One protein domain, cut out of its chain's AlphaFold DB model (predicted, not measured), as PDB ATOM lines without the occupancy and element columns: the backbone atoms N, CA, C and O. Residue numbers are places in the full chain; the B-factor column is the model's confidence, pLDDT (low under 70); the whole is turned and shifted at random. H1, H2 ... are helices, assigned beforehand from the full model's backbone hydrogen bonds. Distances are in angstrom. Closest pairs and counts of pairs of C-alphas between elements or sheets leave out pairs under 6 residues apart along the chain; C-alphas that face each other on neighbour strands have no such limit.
ATOM      1  N   SER A  65      16.590  21.579 -34.194       82.62
ATOM      2  CA  SER A  65      16.841  22.888 -33.599       82.62
ATOM      3  C   SER A  65      16.313  23.989 -34.520       82.62
ATOM      4  O   SER A  65      16.820  24.163 -35.628       82.62
ATOM      5  N   ALA A  66      15.323  24.742 -34.059       85.56
ATOM      6  CA  ALA A  66      14.827  25.941 -34.722       85.56
ATOM      7  C   ALA A  66      14.350  26.948 -33.668       85.56
ATOM      8  O   ALA A  66      13.938  26.557 -32.574       85.56
ATOM      9  N   CYS A  67      14.391  28.244 -33.990       90.81
ATOM     10  CA  CYS A  67      13.720  29.254 -33.174       90.81
ATOM     11  C   CYS A  67      12.208  28.989 -33.171       90.81
ATOM     12  O   CYS A  67      11.647  28.594 -34.193       90.81
ATOM     13  N   TRP A  68      11.534  29.266 -32.056       94.00
ATOM     14  CA  TRP A  68      10.093  29.028 -31.912       94.00
ATOM     15  C   TRP A  68       9.239  29.787 -32.949       94.00
ATOM     16  O   TRP A  68       8.205  29.277 -33.376       94.00
ATOM     17  N   MET A  69       9.702  30.959 -33.403       93.81
ATOM     18  CA  MET A  69       9.076  31.792 -34.446       93.81
ATOM     19  C   MET A  69       9.655  31.592 -35.853       93.81
ATOM     20  O   MET A  69       9.339  32.365 -36.747       93.81
ATOM     21  N   CYS A  70      10.521  30.599 -36.077       91.19
ATOM     22  CA  CYS A  70      11.233  30.477 -37.351       91.19
ATOM     23  C   CYS A  70      10.255  30.327 -38.538       91.19
ATOM     24  O   CYS A  70       9.528  29.332 -38.564       91.19
ATOM     25  N   PRO A  71      10.263  31.231 -39.539       88.88
ATOM     26  CA  PRO A  71       9.396  31.105 -40.716       88.88
ATOM     27  C   PRO A  71       9.796  29.917 -41.607       88.88
ATOM     28  O   PRO A  71       8.981  29.384 -42.344       88.88
ATOM     29  N   ASN A  72      11.038  29.432 -41.489       85.31
ATOM     30  CA  ASN A  72      11.555  28.288 -42.252       85.31
ATOM     31  C   ASN A  72      11.271  26.929 -41.578       85.31
ATOM     32  O   ASN A  72      11.936  25.930 -41.868       85.31
ATOM     33  N   MET A  73      10.348  26.879 -40.615       86.44
ATOM     34  CA  MET A  73       9.966  25.636 -39.948       86.44
ATOM     35  C   MET A  73       8.987  24.861 -40.835       86.44
ATOM     36  O   MET A  73       7.947  25.389 -41.213       86.44
ATOM     37  N   ASN A  74       9.304  23.607 -41.165       84.25
ATOM     38  CA  ASN A  74       8.420  22.795 -42.005       84.25
ATOM     39  C   ASN A  74       7.162  22.347 -41.235       84.25
ATOM     40  O   ASN A  74       7.102  22.424 -40.004       84.25
ATOM     41  N   LYS A  75       6.173  21.815 -41.965       87.00
ATOM     42  CA  LYS A  75       4.900  21.343 -41.397       87.00
ATOM     43  C   LYS A  75       5.090  20.299 -40.291       87.00
ATOM     44  O   LYS A  75       4.477  20.420 -39.236       87.00
ATOM     45  N   HIS A  76       5.985  19.328 -40.481       85.69
ATOM     46  CA  HIS A  76       6.269  18.293 -39.481       85.69
ATOM     47  C   HIS A  76       6.840  18.881 -38.176       85.69
ATOM     48  O   HIS A  76       6.421  18.511 -37.081       85.69
ATOM     49  N   ASP A  77       7.781  19.819 -38.270       87.50
ATOM     50  CA  ASP A  77       8.393  20.486 -37.122       87.50
ATOM     51  C   ASP A  77       7.379  21.399 -36.414       87.50
ATOM     52  O   ASP A  77       7.339  21.425 -35.185       87.50
ATOM     53  N   ARG A  78       6.497  22.078 -37.167       90.12
ATOM     54  CA  ARG A  78       5.365  22.842 -36.613       90.12
ATOM     55  C   ARG A  78       4.373  21.944 -35.885       90.12
ATOM     56  O   ARG A  78       3.969  22.261 -34.767       90.12
ATOM     57  N   GLN A  79       4.029  20.794 -36.462       90.75
ATOM     58  CA  GLN A  79       3.173  19.799 -35.819       90.75
ATOM     59  C   GLN A  79       3.823  19.257 -34.538       90.75
ATOM     60  O   GLN A  79       3.169  19.160 -33.495       90.75
ATOM     61  N   TRP A  80       5.126  18.960 -34.586       90.62
ATOM     62  CA  TRP A  80       5.895  18.546 -33.417       90.62
ATOM     63  C   TRP A  80       5.903  19.636 -32.338       90.62
ATOM     64  O   TRP A  80       5.648  19.323 -31.178       90.62
ATOM     65  N   GLN A  81       6.124  20.904 -32.702       92.62
ATOM     66  CA  GLN A  81       6.103  22.045 -31.780       92.62
ATOM     67  C   GLN A  81       4.721  22.214 -31.139       92.62
ATOM     68  O   GLN A  81       4.627  22.318 -29.918       92.62
ATOM     69  N   LYS A  82       3.643  22.159 -31.930       92.81
ATOM     70  CA  LYS A  82       2.255  22.255 -31.447       92.81
ATOM     71  C   LYS A  82       1.934  21.171 -30.412       92.81
ATOM     72  O   LYS A  82       1.264  21.450 -29.423       92.81
ATOM     73  N   LYS A  83       2.441  19.949 -30.615       93.06
ATOM     74  CA  LYS A  83       2.211  18.803 -29.721       93.06
ATOM     75  C   LYS A  83       3.118  18.789 -28.485       93.06
ATOM     76  O   LYS A  83       2.647  18.461 -27.402       93.06
ATOM     77  N   ASN A  84       4.408  19.088 -28.643       92.44
ATOM     78  CA  ASN A  84       5.426  18.859 -27.607       92.44
ATOM     79  C   ASN A  84       5.897  20.147 -26.910       92.44
ATOM     80  O   ASN A  84       6.458  20.075 -25.821       92.44
ATOM     81  N   ALA A  85       5.665  21.316 -27.510       94.00
ATOM     82  CA  ALA A  85       6.048  22.626 -26.982       94.00
ATOM     83  C   ALA A  85       4.917  23.669 -27.170       94.00
ATOM     84  O   ALA A  85       5.126  24.711 -27.802       94.00
ATOM     85  N   PRO A  86       3.709  23.433 -26.612       95.88
ATOM     86  CA  PRO A  86       2.534  24.275 -26.860       95.88
ATOM     87  C   PRO A  86       2.709  25.729 -26.398       95.88
ATOM     88  O   PRO A  86       2.158  26.635 -27.014       95.88
ATOM     89  N   ALA A  87       3.511  25.977 -25.357       97.50
ATOM     90  CA  ALA A  87       3.813  27.336 -24.899       97.50
ATOM     91  C   ALA A  87       4.620  28.134 -25.936       97.50
ATOM     92  O   ALA A  87       4.359  29.316 -26.152       97.50
ATOM     93  N   ASP A  88       5.580  27.493 -26.605       96.19
ATOM     94  CA  ASP A  88       6.364  28.134 -27.659       96.19
ATOM     95  C   ASP A  88       5.555  28.280 -28.949       96.19
ATOM     96  O   ASP A  88       5.701  29.281 -29.648       96.19
ATOM     97  N   PHE A  89       4.651  27.338 -29.232       96.19
ATOM     98  CA  PHE A  89       3.681  27.483 -30.316       96.19
ATOM     99  C   PHE A  89       2.740  28.677 -30.074       96.19
ATOM    100  O   PHE A  89       2.553  29.495 -30.966       96.19
ATOM    101  N   ALA A  90       2.214  28.846 -28.856       97.56
ATOM    102  CA  ALA A  90       1.365  29.987 -28.507       97.56
ATOM    103  C   ALA A  90       2.097  31.332 -28.664       97.56
ATOM    104  O   ALA A  90       1.533  32.280 -29.208       97.56
ATOM    105  N   LYS A  91       3.374  31.407 -28.261       97.88
ATOM    106  CA  LYS A  91       4.218  32.587 -28.523       97.88
ATOM    107  C   LYS A  91       4.387  32.840 -30.020       97.88
ATOM    108  O   LYS A  91       4.311  33.988 -30.442       97.88
ATOM    109  N   ALA A  92       4.601  31.788 -30.814       96.94
ATOM    110  CA  ALA A  92       4.724  31.898 -32.265       96.94
ATOM    111  C   ALA A  92       3.443  32.442 -32.908       96.94
ATOM    112  O   ALA A  92       3.536  33.309 -33.769       96.94
ATOM    113  N   VAL A  93       2.266  31.997 -32.453       97.00
ATOM    114  CA  VAL A  93       0.964  32.500 -32.925       97.00
ATOM    115  C   VAL A  93       0.784  33.973 -32.565       97.00
ATOM    116  O   VAL A  93       0.323  34.748 -33.395       97.00
ATOM    117  N   GLN A  94       1.156  34.374 -31.346       97.69
ATOM    118  CA  GLN A  94       1.076  35.782 -30.962       97.69
ATOM    119  C   GLN A  94       2.011  36.640 -31.818       97.69
ATOM    120  O   GLN A  94       1.582  37.650 -32.358       97.69
ATOM    121  N   PHE A  95       3.254  36.198 -32.012       97.19
ATOM    122  CA  PHE A  95       4.207  36.897 -32.868       97.19
ATOM    123  C   PHE A  95       3.709  37.006 -34.316       97.19
ATOM    124  O   PHE A  95       3.806  38.075 -34.901       97.19
ATOM    125  N   ASP A  96       3.139  35.936 -34.876       96.56
ATOM    126  CA  ASP A  96       2.529  35.930 -36.215       96.56
ATOM    127  C   ASP A  96       1.380  36.946 -36.342       96.56
ATOM    128  O   ASP A  96       1.205  37.559 -37.391       96.56
ATOM    129  N   LYS A  97       0.612  37.174 -35.270       96.25
ATOM    130  CA  LYS A  97      -0.414  38.230 -35.222       96.25
ATOM    131  C   LYS A  97       0.216  39.618 -35.125       96.25
ATOM    132  O   LYS A  97      -0.200  40.518 -35.846       96.25
ATOM    133  N   ASP A  98       1.229  39.780 -34.279       96.94
ATOM    134  CA  ASP A  98       1.887  41.067 -34.040       96.94
ATOM    135  C   ASP A  98       2.610  41.587 -35.291       96.94
ATOM    136  O   ASP A  98       2.499  42.768 -35.615       96.94
ATOM    137  N   ILE A  99       3.318  40.719 -36.031       95.62
ATOM    138  CA  ILE A  99       3.997  41.126 -37.274       95.62
ATOM    139  C   ILE A  99       3.000  41.565 -38.349       95.62
ATOM    140  O   ILE A  99       3.287  42.511 -39.079       95.62
ATOM    141  N   ARG A 100       1.808  40.957 -38.386       94.50
ATOM    142  CA  ARG A 100       0.745  41.294 -39.342       94.50
ATOM    143  C   ARG A 100       0.042  42.616 -39.057       94.50
ATOM    144  O   ARG A 100      -0.620  43.153 -39.935       94.50
ATOM    145  N   LEU A 101       0.211  43.179 -37.857       96.12
ATOM    146  CA  LEU A 101      -0.208  44.556 -37.570       96.12
ATOM    147  C   LEU A 101       0.722  45.594 -38.212       96.12
ATOM    148  O   LEU A 101       0.326  46.745 -38.377       96.12
ATOM    149  N   ILE A 102       1.963  45.206 -38.515       96.50
ATOM    150  CA  ILE A 102       2.973  46.068 -39.140       96.50
ATOM    151  C   ILE A 102       2.934  45.895 -40.659       96.50
ATOM    152  O   ILE A 102       2.989  46.887 -41.383       96.50
ATOM    153  N   ASP A 103       2.846  44.648 -41.121       95.31
ATOM    154  CA  ASP A 103       2.827  44.280 -42.533       95.31
ATOM    155  C   ASP A 103       1.900  43.072 -42.739       95.31
ATOM    156  O   ASP A 103       2.194  41.962 -42.288       95.31
ATOM    157  N   GLU A 104       0.761  43.304 -43.395       93.88
ATOM    158  CA  GLU A 104      -0.297  42.307 -43.595       93.88
ATOM    159  C   GLU A 104       0.111  41.148 -44.521       93.88
ATOM    160  O   GLU A 104      -0.500  40.078 -44.462       93.88
ATOM    161  N   ASP A 105       1.177  41.325 -45.307       92.94
ATOM    162  CA  ASP A 105       1.681  40.333 -46.258       92.94
ATOM    163  C   ASP A 105       2.761  39.409 -45.652       92.94
ATOM    164  O   ASP A 105       3.263  38.503 -46.328       92.94
ATOM    165  N   LEU A 106       3.128  39.592 -44.375       92.62
ATOM    166  CA  LEU A 106       4.118  38.755 -43.688       92.62
ATOM    167  C   LEU A 106       3.492  37.556 -42.971       92.62
ATOM    168  O   LEU A 106       2.682  37.695 -42.056       92.62
ATOM    169  N   TRP A 107       3.981  36.361 -43.311       91.56
ATOM    170  CA  TRP A 107       3.478  35.090 -42.787       91.56
ATOM    171  C   TRP A 107       4.602  34.196 -42.256       91.56
ATOM    172  O   TRP A 107       5.678  34.102 -42.851       91.56
ATOM    173  N   LEU A 108       4.351  33.488 -41.146       91.19
ATOM    174  CA  LEU A 108       5.280  32.479 -40.610       91.19
ATOM    175  C   LEU A 108       5.146  31.082 -41.236       91.19
ATOM    176  O   LEU A 108       5.883  30.166 -40.846       91.19
ATOM    177  N   VAL A 109       4.190  30.906 -42.145       89.56
ATOM    178  CA  VAL A 109       3.924  29.662 -42.876       89.56
ATOM    179  C   VAL A 109       3.910  29.928 -44.374       89.56
ATOM    180  O   VAL A 109       3.529  31.006 -44.825       89.56
ATOM    181  N   ASP A 110       4.293  28.917 -45.143       84.44
ATOM    182  CA  ASP A 110       4.343  28.957 -46.605       84.44
ATOM    183  C   ASP A 110       2.961  29.087 -47.266       84.44
ATOM    184  O   ASP A 110       2.863  29.583 -48.384       84.44
ATOM    185  N   THR A 111       1.890  28.682 -46.577       87.12
ATOM    186  CA  THR A 111       0.508  28.785 -47.071       87.12
ATOM    187  C   THR A 111      -0.105  30.179 -46.950       87.12
ATOM    188  O   THR A 111      -1.238  30.358 -47.392       87.12
ATOM    189  N   ALA A 112       0.607  31.149 -46.360       89.94
ATOM    190  CA  ALA A 112       0.099  32.499 -46.096       89.94
ATOM    191  C   ALA A 112      -1.237  32.508 -45.322       89.94
ATOM    192  O   ALA A 112      -2.196  33.189 -45.678       89.94
ATOM    193  N   GLN A 113      -1.311  31.695 -44.266       91.75
ATOM    194  CA  GLN A 113      -2.468  31.575 -43.379       91.75
ATOM    195  C   GLN A 113      -2.074  31.870 -41.930       91.75
ATOM    196  O   GLN A 113      -0.904  31.695 -41.574       91.75
ATOM    197  N   PRO A 114      -3.026  32.269 -41.063       93.69
ATOM    198  CA  PRO A 114      -2.751  32.422 -39.640       93.69
ATOM    199  C   PRO A 114      -2.145  31.139 -39.062       93.69
ATOM    200  O   PRO A 114      -2.632  30.040 -39.334       93.69
ATOM    201  N   LEU A 115      -1.084  31.261 -38.258       93.62
ATOM    202  CA  LEU A 115      -0.343  30.092 -37.761       93.62
ATOM    203  C   LEU A 115      -1.219  29.103 -36.959       93.62
ATOM    204  O   LEU A 115      -0.939  27.904 -36.926       93.62
ATOM    205  N   ASP A 116      -2.263  29.594 -36.292       94.12
ATOM    206  CA  ASP A 116      -3.240  28.802 -35.540       94.12
ATOM    207  C   ASP A 116      -4.268  28.073 -36.423       94.12
ATOM    208  O   ASP A 116      -4.770  27.022 -36.012       94.12
ATOM    209  N   GLU A 117      -4.524  28.584 -37.626       93.38
ATOM    210  CA  GLU A 117      -5.464  28.029 -38.611       93.38
ATOM    211  C   GLU A 117      -4.782  27.120 -39.644       93.38
ATOM    212  O   GLU A 117      -5.440  26.278 -40.255       93.38
ATOM    213  N   ALA A 118      -3.467  27.260 -39.822       90.38
ATOM    214  CA  ALA A 118      -2.696  26.489 -40.785       90.38
ATOM    215  C   ALA A 118      -2.746  24.973 -40.507       90.38
ATOM    216  O   ALA A 118      -2.591  24.502 -39.370       90.38
ATOM    217  N   ASP A 119      -2.912  24.195 -41.580       88.88
ATOM    218  CA  ASP A 119      -2.916  22.737 -41.511       88.88
ATOM    219  C   ASP A 119      -1.490  22.169 -41.582       88.88
ATOM    220  O   ASP A 119      -0.773  22.294 -42.581       88.88
ATOM    221  N   PHE A 120      -1.089  21.513 -40.492       85.81
ATOM    222  CA  PHE A 120       0.190  20.814 -40.363       85.81
ATOM    223  C   PHE A 120       0.048  19.290 -40.414       85.81
ATOM    224  O   PHE A 120       1.029  18.583 -40.183       85.81
ATOM    225  N   SER A 121      -1.157  18.762 -40.654       78.69
ATOM    226  CA  SER A 121      -1.358  17.330 -40.842       78.69
ATOM    227  C   SER A 121      -0.791  16.923 -42.207       78.69
ATOM    228  O   SER A 121      -1.230  17.362 -43.263       78.69
ATOM    229  N   SER A 122       0.299  16.163 -42.194       62.38
ATOM    230  CA  SER A 122       1.014  15.781 -43.409       62.38
ATOM    231  C   SER A 122       0.293  14.657 -44.156       62.38
ATOM    232  O   SER A 122       0.105  13.573 -43.601       62.38
ATOM    233  N   GLY A 123      -0.005  14.880 -45.437       51.50
ATOM    234  CA  GLY A 123       0.209  13.848 -46.454       51.50
ATOM    235  C   GLY A 123       1.710  13.759 -46.756       51.50
ATOM    236  O   GLY A 123       2.399  14.779 -46.706       51.50
ATOM    237  N   ASP A 124       2.223  12.550 -46.997       48.78
ATOM    238  CA  ASP A 124       3.629  12.279 -47.335       48.78
ATOM    239  C   ASP A 124       4.027  12.971 -48.649       48.78
ATOM    240  O   ASP A 124       4.005  12.375 -49.726       48.78
ATOM    241  N   ASP A 125       4.414  14.243 -48.582       48.62
ATOM    242  CA  ASP A 125       5.038  14.908 -49.715       48.62
ATOM    243  C   ASP A 125       6.524  14.549 -49.749       48.62
ATOM    244  O   ASP A 125       7.367  15.126 -49.056       48.62
TER     245      ASP A 125
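Overview. This is residues 65 to 125 of the 138 residues of an uncharacterized protein of Pseudomonas syringae pv. cilantro (UniProt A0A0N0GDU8). Two helices, H1 and the longer H2, meet at a corner as a V, and the long unnamed stretch 101 to 125 folds back across the open side from the far end of H2 towards the start of H1. The printed part has 61 residues with two named helices, H1 then H2, and no named strand; the class is all helix, though only 25 residues are in named elements. It is compact, with a radius of gyration of the C-alphas of 11.1 A and spans of 33 by 24 by 19 A.

Along the chain. H1, residues 75 to 84, begins at C-alpha 75 (4.900, 21.343, -41.397) and is 14.0 A long. H2, residues 86 to 100, is 21.2 A long and ends at C-alpha 100 (0.745, 41.294, -39.342).

Arrangement. A tight link of one residue joins H1 to H2. They only just touch, with 3 pairs of C-alphas within 8 A, and only at the corner; H2 does so with residues 88 to 89 alone. The closest C-alphas, of Lys 82 and Phe 89, are 5.5 A apart. Their lines stand at a steep tilt of 53 degrees, opposite ways. Every O i to N i+4 pair is within hydrogen-bond range in H1, and 10 of 11 in H2.

Size, cuts and confidence. The C-alphas farthest apart, of Ile 102 and Asp 124, are 34.8 A apart. The printed part has no cut. Its mean pLDDT is 89.4; residues 122 to 125 are under 70.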